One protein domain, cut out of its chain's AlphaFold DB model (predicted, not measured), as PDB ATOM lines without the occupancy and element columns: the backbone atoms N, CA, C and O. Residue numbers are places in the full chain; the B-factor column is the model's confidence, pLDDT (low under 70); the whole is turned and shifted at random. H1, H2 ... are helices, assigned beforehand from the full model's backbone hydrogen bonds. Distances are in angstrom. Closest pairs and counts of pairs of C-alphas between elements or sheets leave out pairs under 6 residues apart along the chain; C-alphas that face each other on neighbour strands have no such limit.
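This is residues 108 to 175 of the 212 residues of the protein "AAA_13 domain-containing protein" of Streptococcus sp. FDAARGOS_256 (UniProt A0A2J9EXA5). The long helix H1 and the shorter H2 make a lopsided V: H2 starts beside the middle of H1 and the two spread apart along their run, while the short helix H3 turns at the far end of H2 towards the open side of the V. Residues 108 to 117 of H1 stick out beyond the V and add to its length, and an unnamed stretch, residues 134 to 146, folds back from the end of H1 to the start of H2. The printed part has 68 residues with three named helices, in the order H1, H2, H3, and no named strand; its class is all helix. The whole is loose, with a radius of gyration of the C-alphas of 14.5 A, and elongated, spanning 47 by 24 by 20 A.

H1, residues 108 to 133, measures 37.8 A from first to last C-alpha and begins with C-alpha 108 at (113.639, 127.759, 188.178). H2, residues 147 to 164, measures 26.6 A and begins with C-alpha 147 at (111.891, 115.635, 171.222). H3, residues 167 to 172, measures 8.8 A and ends with C-alpha 172 at (98.157, 96.707, 162.228).

H1 and H2 only just touch, with 3 pairs of C-alphas within 8 A; the closest C-alphas, those of Arg 122 and Val 147, are 6.3 A apart. H1 touches H2 with residues 118 to 122 alone, and H2 touches H1 with residue 147 alone. They run the same way at a shallow tilt of 28 degrees. H2 and H3 are close but not clearly touching, their closest C-alphas, those of Ala 161 and Ile 170, being 7.6 A apart. Their lines are about perpendicular, at 73 degrees. H1 and H3 are apart. Each O i to N i+4 pair is within hydrogen-bond range in H1 and H3, and 13 of 14 are in H2.

The C-alphas farthest apart, those of Thr 108 and Val 164, are 47.2 A apart. The printed part has no cut. The link from H1 to H2 is long, and that from H2 to H3 is tight. Mean pLDDT of the printed part is 88.2, and residue 175 is under 70.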
ATOM      1  N   THR A 108     112.850 128.980 187.935       87.25
ATOM      2  CA  THR A 108     113.639 127.759 188.178       87.25
ATOM      3  C   THR A 108     112.761 126.509 188.244       87.25
ATOM      4  O   THR A 108     113.031 125.531 187.539       87.25
ATOM      5  N   GLU A 109     111.652 126.547 188.986       87.62
ATOM      6  CA  GLU A 109     110.709 125.425 189.075       87.62
ATOM      7  C   GLU A 109     110.048 125.110 187.729       87.62
ATOM      8  O   GLU A 109     109.959 123.947 187.324       87.62
ATOM      9  N   ARG A 110     109.638 126.149 186.985       88.44
ATOM     10  CA  ARG A 110     109.030 125.990 185.654       88.44
ATOM     11  C   ARG A 110     110.005 125.331 184.677       88.44
ATOM     12  O   ARG A 110     109.603 124.437 183.930       88.44
ATOM     13  N   LYS A 111     111.286 125.721 184.710       91.06
ATOM     14  CA  LYS A 111     112.346 125.089 183.908       91.06
ATOM     15  C   LYS A 111     112.510 123.614 184.271       91.06
ATOM     16  O   LYS A 111     112.477 122.776 183.373       91.06
ATOM     17  N   LYS A 112     112.593 123.286 185.566       92.50
ATOM     18  CA  LYS A 112     112.715 121.898 186.043       92.50
ATOM     19  C   LYS A 112     111.550 121.024 185.567       92.50
ATOM     20  O   LYS A 112     111.778 119.943 185.025       92.50
ATOM     21  N   LYS A 113     110.313 121.516 185.700       93.81
ATOM     22  CA  LYS A 113     109.107 120.808 185.244       93.81
ATOM     23  C   LYS A 113     109.097 120.595 183.726       93.81
ATOM     24  O   LYS A 113     108.708 119.529 183.259       93.81
ATOM     25  N   ASN A 114     109.554 121.575 182.946       93.38
ATOM     26  CA  ASN A 114     109.653 121.442 181.490       93.38
ATOM     27  C   ASN A 114     110.662 120.352 181.089       93.38
ATOM     28  O   ASN A 114     110.342 119.492 180.269       93.38
ATOM     29  N   THR A 115     111.840 120.323 181.721       92.19
ATOM     30  CA  THR A 115     112.845 119.274 181.485       92.19
ATOM     31  C   THR A 115     112.304 117.882 181.813       92.19
ATOM     32  O   THR A 115     112.457 116.971 181.003       92.19
ATOM     33  N   GLN A 116     111.606 117.728 182.944       93.88
ATOM     34  CA  GLN A 116     110.963 116.463 183.319       93.88
ATOM     35  C   GLN A 116     109.917 116.026 182.285       93.88
ATOM     36  O   GLN A 116     109.965 114.898 181.805       93.88
ATOM     37  N   ASN A 117     109.028 116.932 181.867       94.25
ATOM     38  CA  ASN A 117     108.014 116.633 180.852       94.25
ATOM     39  C   ASN A 117     108.641 116.179 179.525       94.25
ATOM     40  O   ASN A 117     108.172 115.217 178.919       94.25
ATOM     41  N   ARG A 118     109.713 116.847 179.076       93.00
ATOM     42  CA  ARG A 118     110.448 116.468 177.858       93.00
ATOM     43  C   ARG A 118     111.031 115.059 177.968       93.00
ATOM     44  O   ARG A 118     110.916 114.286 177.020       93.00
ATOM     45  N   GLN A 119     111.601 114.713 179.121       92.06
ATOM     46  CA  GLN A 119     112.130 113.374 179.372       92.06
ATOM     47  C   GLN A 119     111.022 112.311 179.326       92.06
ATOM     48  O   GLN A 119     111.149 111.330 178.597       92.06
ATOM     49  N   THR A 120     109.891 112.553 179.993       94.75
ATOM     50  CA  THR A 120     108.739 111.638 179.971       94.75
ATOM     51  C   THR A 120     108.175 111.435 178.562       94.75
ATOM     52  O   THR A 120     107.760 110.332 178.211       94.75
ATOM     53  N   ILE A 121     108.153 112.476 177.720       94.19
ATOM     54  CA  ILE A 121     107.735 112.329 176.317       94.19
ATOM     55  C   ILE A 121     108.714 111.426 175.560       94.19
ATOM     56  O   ILE A 121     108.274 110.545 174.822       94.19
ATOM     57  N   ARG A 122     110.028 111.598 175.760       92.44
ATOM     58  CA  ARG A 122     111.040 110.760 175.103       92.44
ATOM     59  C   ARG A 122     110.902 109.290 175.499       92.44
ATOM     60  O   ARG A 122     110.892 108.438 174.618       92.44
ATOM     61  N   GLU A 123     110.702 109.016 176.786       93.12
ATOM     62  CA  GLU A 123     110.470 107.666 177.314       93.12
ATOM     63  C   GLU A 123     109.216 107.020 176.707       93.12
ATOM     64  O   GLU A 123     109.248 105.858 176.304       93.12
ATOM     65  N   LYS A 124     108.121 107.781 176.558       94.62
ATOM     66  CA  LYS A 124     106.904 107.295 175.888       94.62
ATOM     67  C   LYS A 124     107.141 106.963 174.416       94.62
ATOM     68  O   LYS A 124     106.666 105.931 173.952       94.62
ATOM     69  N   ILE A 125     107.868 107.813 173.688       92.38
ATOM     70  CA  ILE A 125     108.226 107.558 172.283       92.38
ATOM     71  C   ILE A 125     109.055 106.275 172.173       92.38
ATOM     72  O   ILE A 125     108.761 105.424 171.337       92.38
ATOM     73  N   ASP A 126     110.057 106.116 173.037       90.56
ATOM     74  CA  ASP A 126     110.931 104.945 173.017       90.56
ATOM     75  C   ASP A 126     110.177 103.662 173.392       90.56
ATOM     76  O   ASP A 126     110.391 102.630 172.762       90.56
ATOM     77  N   SER A 127     109.234 103.732 174.339       91.75
ATOM     78  CA  SER A 127     108.356 102.608 174.680       91.75
ATOM     79  C   SER A 127     107.447 102.208 173.513       91.75
ATOM     80  O   SER A 127     107.303 101.019 173.228       91.75
ATOM     81  N   ILE A 128     106.865 103.174 172.792       89.75
ATOM     82  CA  ILE A 128     106.068 102.893 171.586       89.75
ATOM     83  C   ILE A 128     106.933 102.215 170.521       89.75
ATOM     84  O   ILE A 128     106.493 101.235 169.921       89.75
ATOM     85  N   HIS A 129     108.150 102.717 170.301       88.94
ATOM     86  CA  HIS A 129     109.089 102.130 169.352       88.94
ATOM     87  C   HIS A 129     109.414 100.675 169.706       88.94
ATOM     88  O   HIS A 129     109.289  99.807 168.848       88.94
ATOM     89  N   ASP A 130     109.782 100.393 170.958       87.00
ATOM     90  CA  ASP A 130     110.153  99.040 171.390       87.00
ATOM     91  C   ASP A 130     108.988  98.058 171.258       87.00
ATOM     92  O   ASP A 130     109.155  96.969 170.713       87.00
ATOM     93  N   ASN A 131     107.784  98.484 171.647       85.62
ATOM     94  CA  ASN A 131     106.578  97.670 171.512       85.62
ATOM     95  C   ASN A 131     106.212  97.383 170.047       85.62
ATOM     96  O   ASN A 131     105.655  96.330 169.750       85.62
ATOM     97  N   LYS A 132     106.470  98.321 169.126       82.94
ATOM     98  CA  LYS A 132     106.125  98.173 167.701       82.94
ATOM     99  C   LYS A 132     107.188  97.438 166.891       82.94
ATOM    100  O   LYS A 132     106.844  96.775 165.917       82.94
ATOM    101  N   LYS A 133     108.455  97.564 167.281       82.81
ATOM    102  CA  LYS A 133     109.593  96.892 166.652       82.81
ATOM    103  C   LYS A 133     109.597  95.385 166.923       82.81
ATOM    104  O   LYS A 133     109.957  94.636 166.024       82.81
ATOM    105  N   GLY A 134     109.244  94.949 168.135       77.62
ATOM    106  CA  GLY A 134     109.426  93.548 168.528       77.62
ATOM    107  C   GLY A 134     110.907  93.140 168.495       77.62
ATOM    108  O   GLY A 134     111.764  93.861 169.014       77.62
ATOM    109  N   THR A 135     111.217  92.010 167.864       75.06
ATOM    110  CA  THR A 135     112.561  91.437 167.695       75.06
ATOM    111  C   THR A 135     113.278  91.900 166.428       75.06
ATOM    112  O   THR A 135     114.490  91.704 166.307       75.06
ATOM    113  N   ALA A 136     112.577  92.572 165.507       74.56
ATOM    114  CA  ALA A 136     113.163  93.109 164.279       74.56
ATOM    115  C   ALA A 136     114.384  93.991 164.576       74.56
ATOM    116  O   ALA A 136     114.362  94.749 165.530       74.56
ATOM    117  N   ASN A 137     115.448  93.986 163.768       80.50
ATOM    118  CA  ASN A 137     116.681  94.737 164.070       80.50
ATOM    119  C   ASN A 137     116.635  96.228 163.646       80.50
ATOM    120  O   ASN A 137     117.463  96.700 162.869       80.50
ATOM    121  N   ILE A 138     115.638  96.976 164.127       82.44
ATOM    122  CA  ILE A 138     115.440  98.410 163.833       82.44
ATOM    123  C   ILE A 138     116.007  99.285 164.962       82.44
ATOM    124  O   ILE A 138     115.692  99.104 166.139       82.44
ATOM    125  N   ASN A 139     116.850 100.260 164.631       85.62
ATOM    126  CA  ASN A 139     117.429 101.153 165.634       85.62
ATOM    127  C   ASN A 139     116.483 102.300 166.001       85.62
ATOM    128  O   ASN A 139     115.848 102.899 165.135       85.62
ATOM    129  N   LYS A 140     116.476 102.663 167.290       88.62
ATOM    130  CA  LYS A 140     115.834 103.893 167.768       88.62
ATOM    131  C   LYS A 140     116.460 105.114 167.098       88.62
ATOM    132  O   LYS A 140     117.653 105.128 166.783       88.62
ATOM    133  N   LYS A 141     115.678 106.189 166.978       89.50
ATOM    134  CA  LYS A 141     116.225 107.512 166.645       89.50
ATOM    135  C   LYS A 141     117.241 107.942 167.704       89.50
ATOM    136  O   LYS A 141     117.111 107.584 168.877       89.50
ATOM    137  N   GLN A 142     118.246 108.711 167.288       88.06
ATOM    138  CA  GLN A 142     119.392 109.062 168.130       88.06
ATOM    139  C   GLN A 142     118.960 109.690 169.468       88.06
ATOM    140  O   GLN A 142     118.040 110.506 169.531       88.06
ATOM    141  N   SER A 143     119.652 109.332 170.552       83.00
ATOM    142  CA  SER A 143     119.352 109.827 171.905       83.00
ATOM    143  C   SER A 143     119.673 111.311 172.100       83.00
ATOM    144  O   SER A 143     119.110 111.947 172.984       83.00
ATOM    145  N   LYS A 144     120.567 111.866 171.273       87.81
ATOM    146  CA  LYS A 144     121.012 113.266 171.342       87.81
ATOM    147  C   LYS A 144     120.012 114.262 170.746       87.81
ATOM    148  O   LYS A 144     120.137 115.454 171.009       87.81
ATOM    149  N   LEU A 145     119.073 113.788 169.927       88.50
ATOM    150  CA  LEU A 145     118.101 114.637 169.242       88.50
ATOM    151  C   LEU A 145     117.056 115.175 170.217       88.50
ATOM    152  O   LEU A 145     116.685 114.511 171.193       88.50
ATOM    153  N   LYS A 146     116.551 116.373 169.923       90.69
ATOM    154  CA  LYS A 146     115.444 116.959 170.682       90.69
ATOM    155  C   LYS A 146     114.150 116.196 170.414       90.69
ATOM    156  O   LYS A 146     113.990 115.546 169.385       90.69
ATOM    157  N   VAL A 147     113.199 116.299 171.343       91.19
ATOM    158  CA  VAL A 147     111.891 115.635 171.222       91.19
ATOM    159  C   VAL A 147     111.182 116.061 169.935       91.19
ATOM    160  O   VAL A 147     110.620 115.220 169.244       91.19
ATOM    161  N   GLU A 148     111.254 117.346 169.598       92.50
ATOM    162  CA  GLU A 148     110.649 117.923 168.399       92.50
ATOM    163  C   GLU A 148     111.254 117.324 167.115       92.50
ATOM    164  O   GLU A 148     110.522 116.829 166.262       92.50
ATOM    165  N   GLU A 149     112.586 117.249 167.035       92.56
ATOM    166  CA  GLU A 149     113.319 116.664 165.898       92.56
ATOM    167  C   GLU A 149     113.021 115.164 165.734       92.56
ATOM    168  O   GLU A 149     112.902 114.654 164.621       92.56
ATOM    169  N   VAL A 150     112.875 114.435 166.846       92.69
ATOM    170  CA  VAL A 150     112.512 113.010 166.814       92.69
ATOM    171  C   VAL A 150     111.098 112.823 166.264       92.69
ATOM    172  O   VAL A 150     110.871 111.904 165.476       92.69
ATOM    173  N   ILE A 151     110.151 113.680 166.658       92.12
ATOM    174  CA  ILE A 151     108.778 113.637 166.141       92.12
ATOM    175  C   ILE A 151     108.770 113.928 164.638       92.12
ATOM    176  O   ILE A 151     108.126 113.195 163.895       92.12
ATOM    177  N   GLU A 152     109.512 114.935 164.175       93.81
ATOM    178  CA  GLU A 152     109.633 115.249 162.744       93.81
ATOM    179  C   GLU A 152     110.185 114.072 161.933       93.81
ATOM    180  O   GLU A 152     109.639 113.738 160.882       93.81
ATOM    181  N   GLN A 153     111.212 113.384 162.441       92.94
ATOM    182  CA  GLN A 153     111.759 112.199 161.775       92.94
ATOM    183  C   GLN A 153     110.731 111.071 161.658       92.94
ATOM    184  O   GLN A 153     110.613 110.467 160.595       92.94
ATOM    185  N   TYR A 154     109.964 110.794 162.716       91.88
ATOM    186  CA  TYR A 154     108.902 109.787 162.644       91.88
ATOM    187  C   TYR A 154     107.741 110.212 161.737       91.88
ATOM    188  O   TYR A 154     107.139 109.361 161.083       91.88
ATOM    189  N   SER A 155     107.434 111.508 161.655       92.06
ATOM    190  CA  SER A 155     106.458 112.035 160.695       92.06
ATOM    191  C   SER A 155     106.917 111.816 159.253       92.06
ATOM    192  O   SER A 155     106.139 111.330 158.437       92.06
ATOM    193  N   ALA A 156     108.191 112.085 158.950       93.62
ATOM    194  CA  ALA A 156     108.768 111.824 157.631       93.62
ATOM    195  C   ALA A 156     108.771 110.321 157.286       93.62
ATOM    196  O   ALA A 156     108.449 109.936 156.160       93.62
ATOM    197  N   ASP A 157     109.080 109.456 158.259       89.25
ATOM    198  CA  ASP A 157     108.990 108.001 158.084       89.25
ATOM    199  C   ASP A 157     107.550 107.565 157.763       89.25
ATOM    200  O   ASP A 157     107.333 106.743 156.870       89.25
ATOM    201  N   LEU A 158     106.555 108.140 158.450       90.12
ATOM    202  CA  LEU A 158     105.140 107.853 158.213       90.12
ATOM    203  C   LEU A 158     104.696 108.287 156.811       90.12
ATOM    204  O   LEU A 158     104.004 107.529 156.136       90.12
ATOM    205  N   GLU A 159     105.092 109.477 156.357       92.81
ATOM    206  CA  GLU A 159     104.792 109.947 155.000       92.81
ATOM    207  C   GLU A 159     105.376 109.020 153.934       92.81
ATOM    208  O   GLU A 159     104.702 108.688 152.958       92.81
ATOM    209  N   ASN A 160     106.611 108.556 154.127       90.69
ATOM    210  CA  ASN A 160     107.234 107.610 153.208       90.69
ATOM    211  C   ASN A 160     106.546 106.241 153.234       90.69
ATOM    212  O   ASN A 160     106.313 105.662 152.176       90.69
ATOM    213  N   ALA A 161     106.153 105.748 154.410       87.56
ATOM    214  CA  ALA A 161     105.411 104.496 154.530       87.56
ATOM    215  C   ALA A 161     104.042 104.563 153.831       87.56
ATOM    216  O   ALA A 161     103.638 103.602 153.175       87.56
ATOM    217  N   LEU A 162     103.356 105.708 153.917       91.00
ATOM    218  CA  LEU A 162     102.058 105.933 153.273       91.00
ATOM    219  C   LEU A 162     102.121 105.946 151.738       91.00
ATOM    220  O   LEU A 162     101.099 105.715 151.096       91.00
ATOM    221  N   LYS A 163     103.297 106.183 151.137       92.88
ATOM    222  CA  LYS A 163     103.490 106.062 149.678       92.88
ATOM    223  C   LYS A 163     103.448 104.611 149.199       92.88
ATOM    224  O   LYS A 163     103.141 104.372 148.038       92.88
ATOM    225  N   VAL A 164     103.788 103.662 150.072       87.44
ATOM    226  CA  VAL A 164     103.886 102.234 149.737       87.44
ATOM    227  C   VAL A 164     102.646 101.472 150.195       87.44
ATOM    228  O   VAL A 164     102.133 100.636 149.462       87.44
ATOM    229  N   ASN A 165     102.153 101.766 151.399       86.81
ATOM    230  CA  ASN A 165     101.072 101.023 152.038       86.81
ATOM    231  C   ASN A 165      99.981 101.947 152.580       86.81
ATOM    232  O   ASN A 165     100.215 103.106 152.918       86.81
ATOM    233  N   ASN A 166      98.768 101.411 152.732       89.00
ATOM    234  CA  ASN A 166      97.665 102.166 153.318       89.00
ATOM    235  C   ASN A 166      97.813 102.318 154.847       89.00
ATOM    236  O   ASN A 166      98.524 101.580 155.534       89.00
ATOM    237  N   ARG A 167      97.095 103.295 155.407       86.50
ATOM    238  CA  ARG A 167      97.199 103.641 156.831       86.50
ATOM    239  C   ARG A 167      96.724 102.530 157.772       86.50
ATOM    240  O   ARG A 167      97.223 102.437 158.893       86.50
ATOM    241  N   GLU A 168      95.748 101.723 157.363       85.88
ATOM    242  CA  GLU A 168      95.234 100.621 158.186       85.88
ATOM    243  C   GLU A 168      96.240  99.482 158.308       85.88
ATOM    244  O   GLU A 168      96.463  98.991 159.416       85.88
ATOM    245  N   TYR A 169      96.897  99.133 157.204       83.38
ATOM    246  CA  TYR A 169      97.980  98.165 157.169       83.38
ATOM    247  C   TYR A 169      99.115  98.604 158.097       83.38
ATOM    248  O   TYR A 169      99.479  97.866 159.004       83.38
ATOM    249  N   ILE A 170      99.584  99.851 157.974       83.81
ATOM    250  CA  ILE A 170     100.671 100.393 158.813       83.81
ATOM    251  C   ILE A 170     100.325 100.332 160.310       83.81
ATOM    252  O   ILE A 170     101.180 100.036 161.140       83.81
ATOM    253  N   LYS A 171      99.066 100.592 160.689       82.81
ATOM    254  CA  LYS A 171      98.640 100.526 162.098       82.81
ATOM    255  C   LYS A 171      98.672  99.106 162.666       82.81
ATOM    256  O   LYS A 171      99.014  98.941 163.843       82.81
ATOM    257  N   ARG A 172      98.257  98.127 161.858       81.31
ATOM    258  CA  ARG A 172      98.157  96.707 162.228       81.31
ATOM    259  C   ARG A 172      99.461  95.941 162.016       81.31
ATOM    260  O   ARG A 172      99.568  94.830 162.512       81.31
ATOM    261  N   PHE A 173     100.424  96.535 161.314       77.25
ATOM    262  CA  PHE A 173     101.719  95.934 161.040       77.25
ATOM    263  C   PHE A 173     102.454  95.580 162.338       77.25
ATOM    264  O   PHE A 173     102.579  96.405 163.252       77.25
ATOM    265  N   ILE A 174     102.938  94.341 162.391       72.25
ATOM    266  CA  ILE A 174     103.776  93.788 163.451       72.25
ATOM    267  C   ILE A 174     104.994  93.203 162.746       72.25
ATOM    268  O   ILE A 174     104.845  92.353 161.869       72.25
ATOM    269  N   ALA A 175     106.184  93.686 163.100       67.94
ATOM    270  CA  ALA A 175     107.410  93.296 162.409       67.94
ATOM    271  C   ALA A 175     107.777  91.811 162.627       67.94
ATOM    272  O   ALA A 175     108.371  91.211 161.740       67.94
TER     273      ALA A 175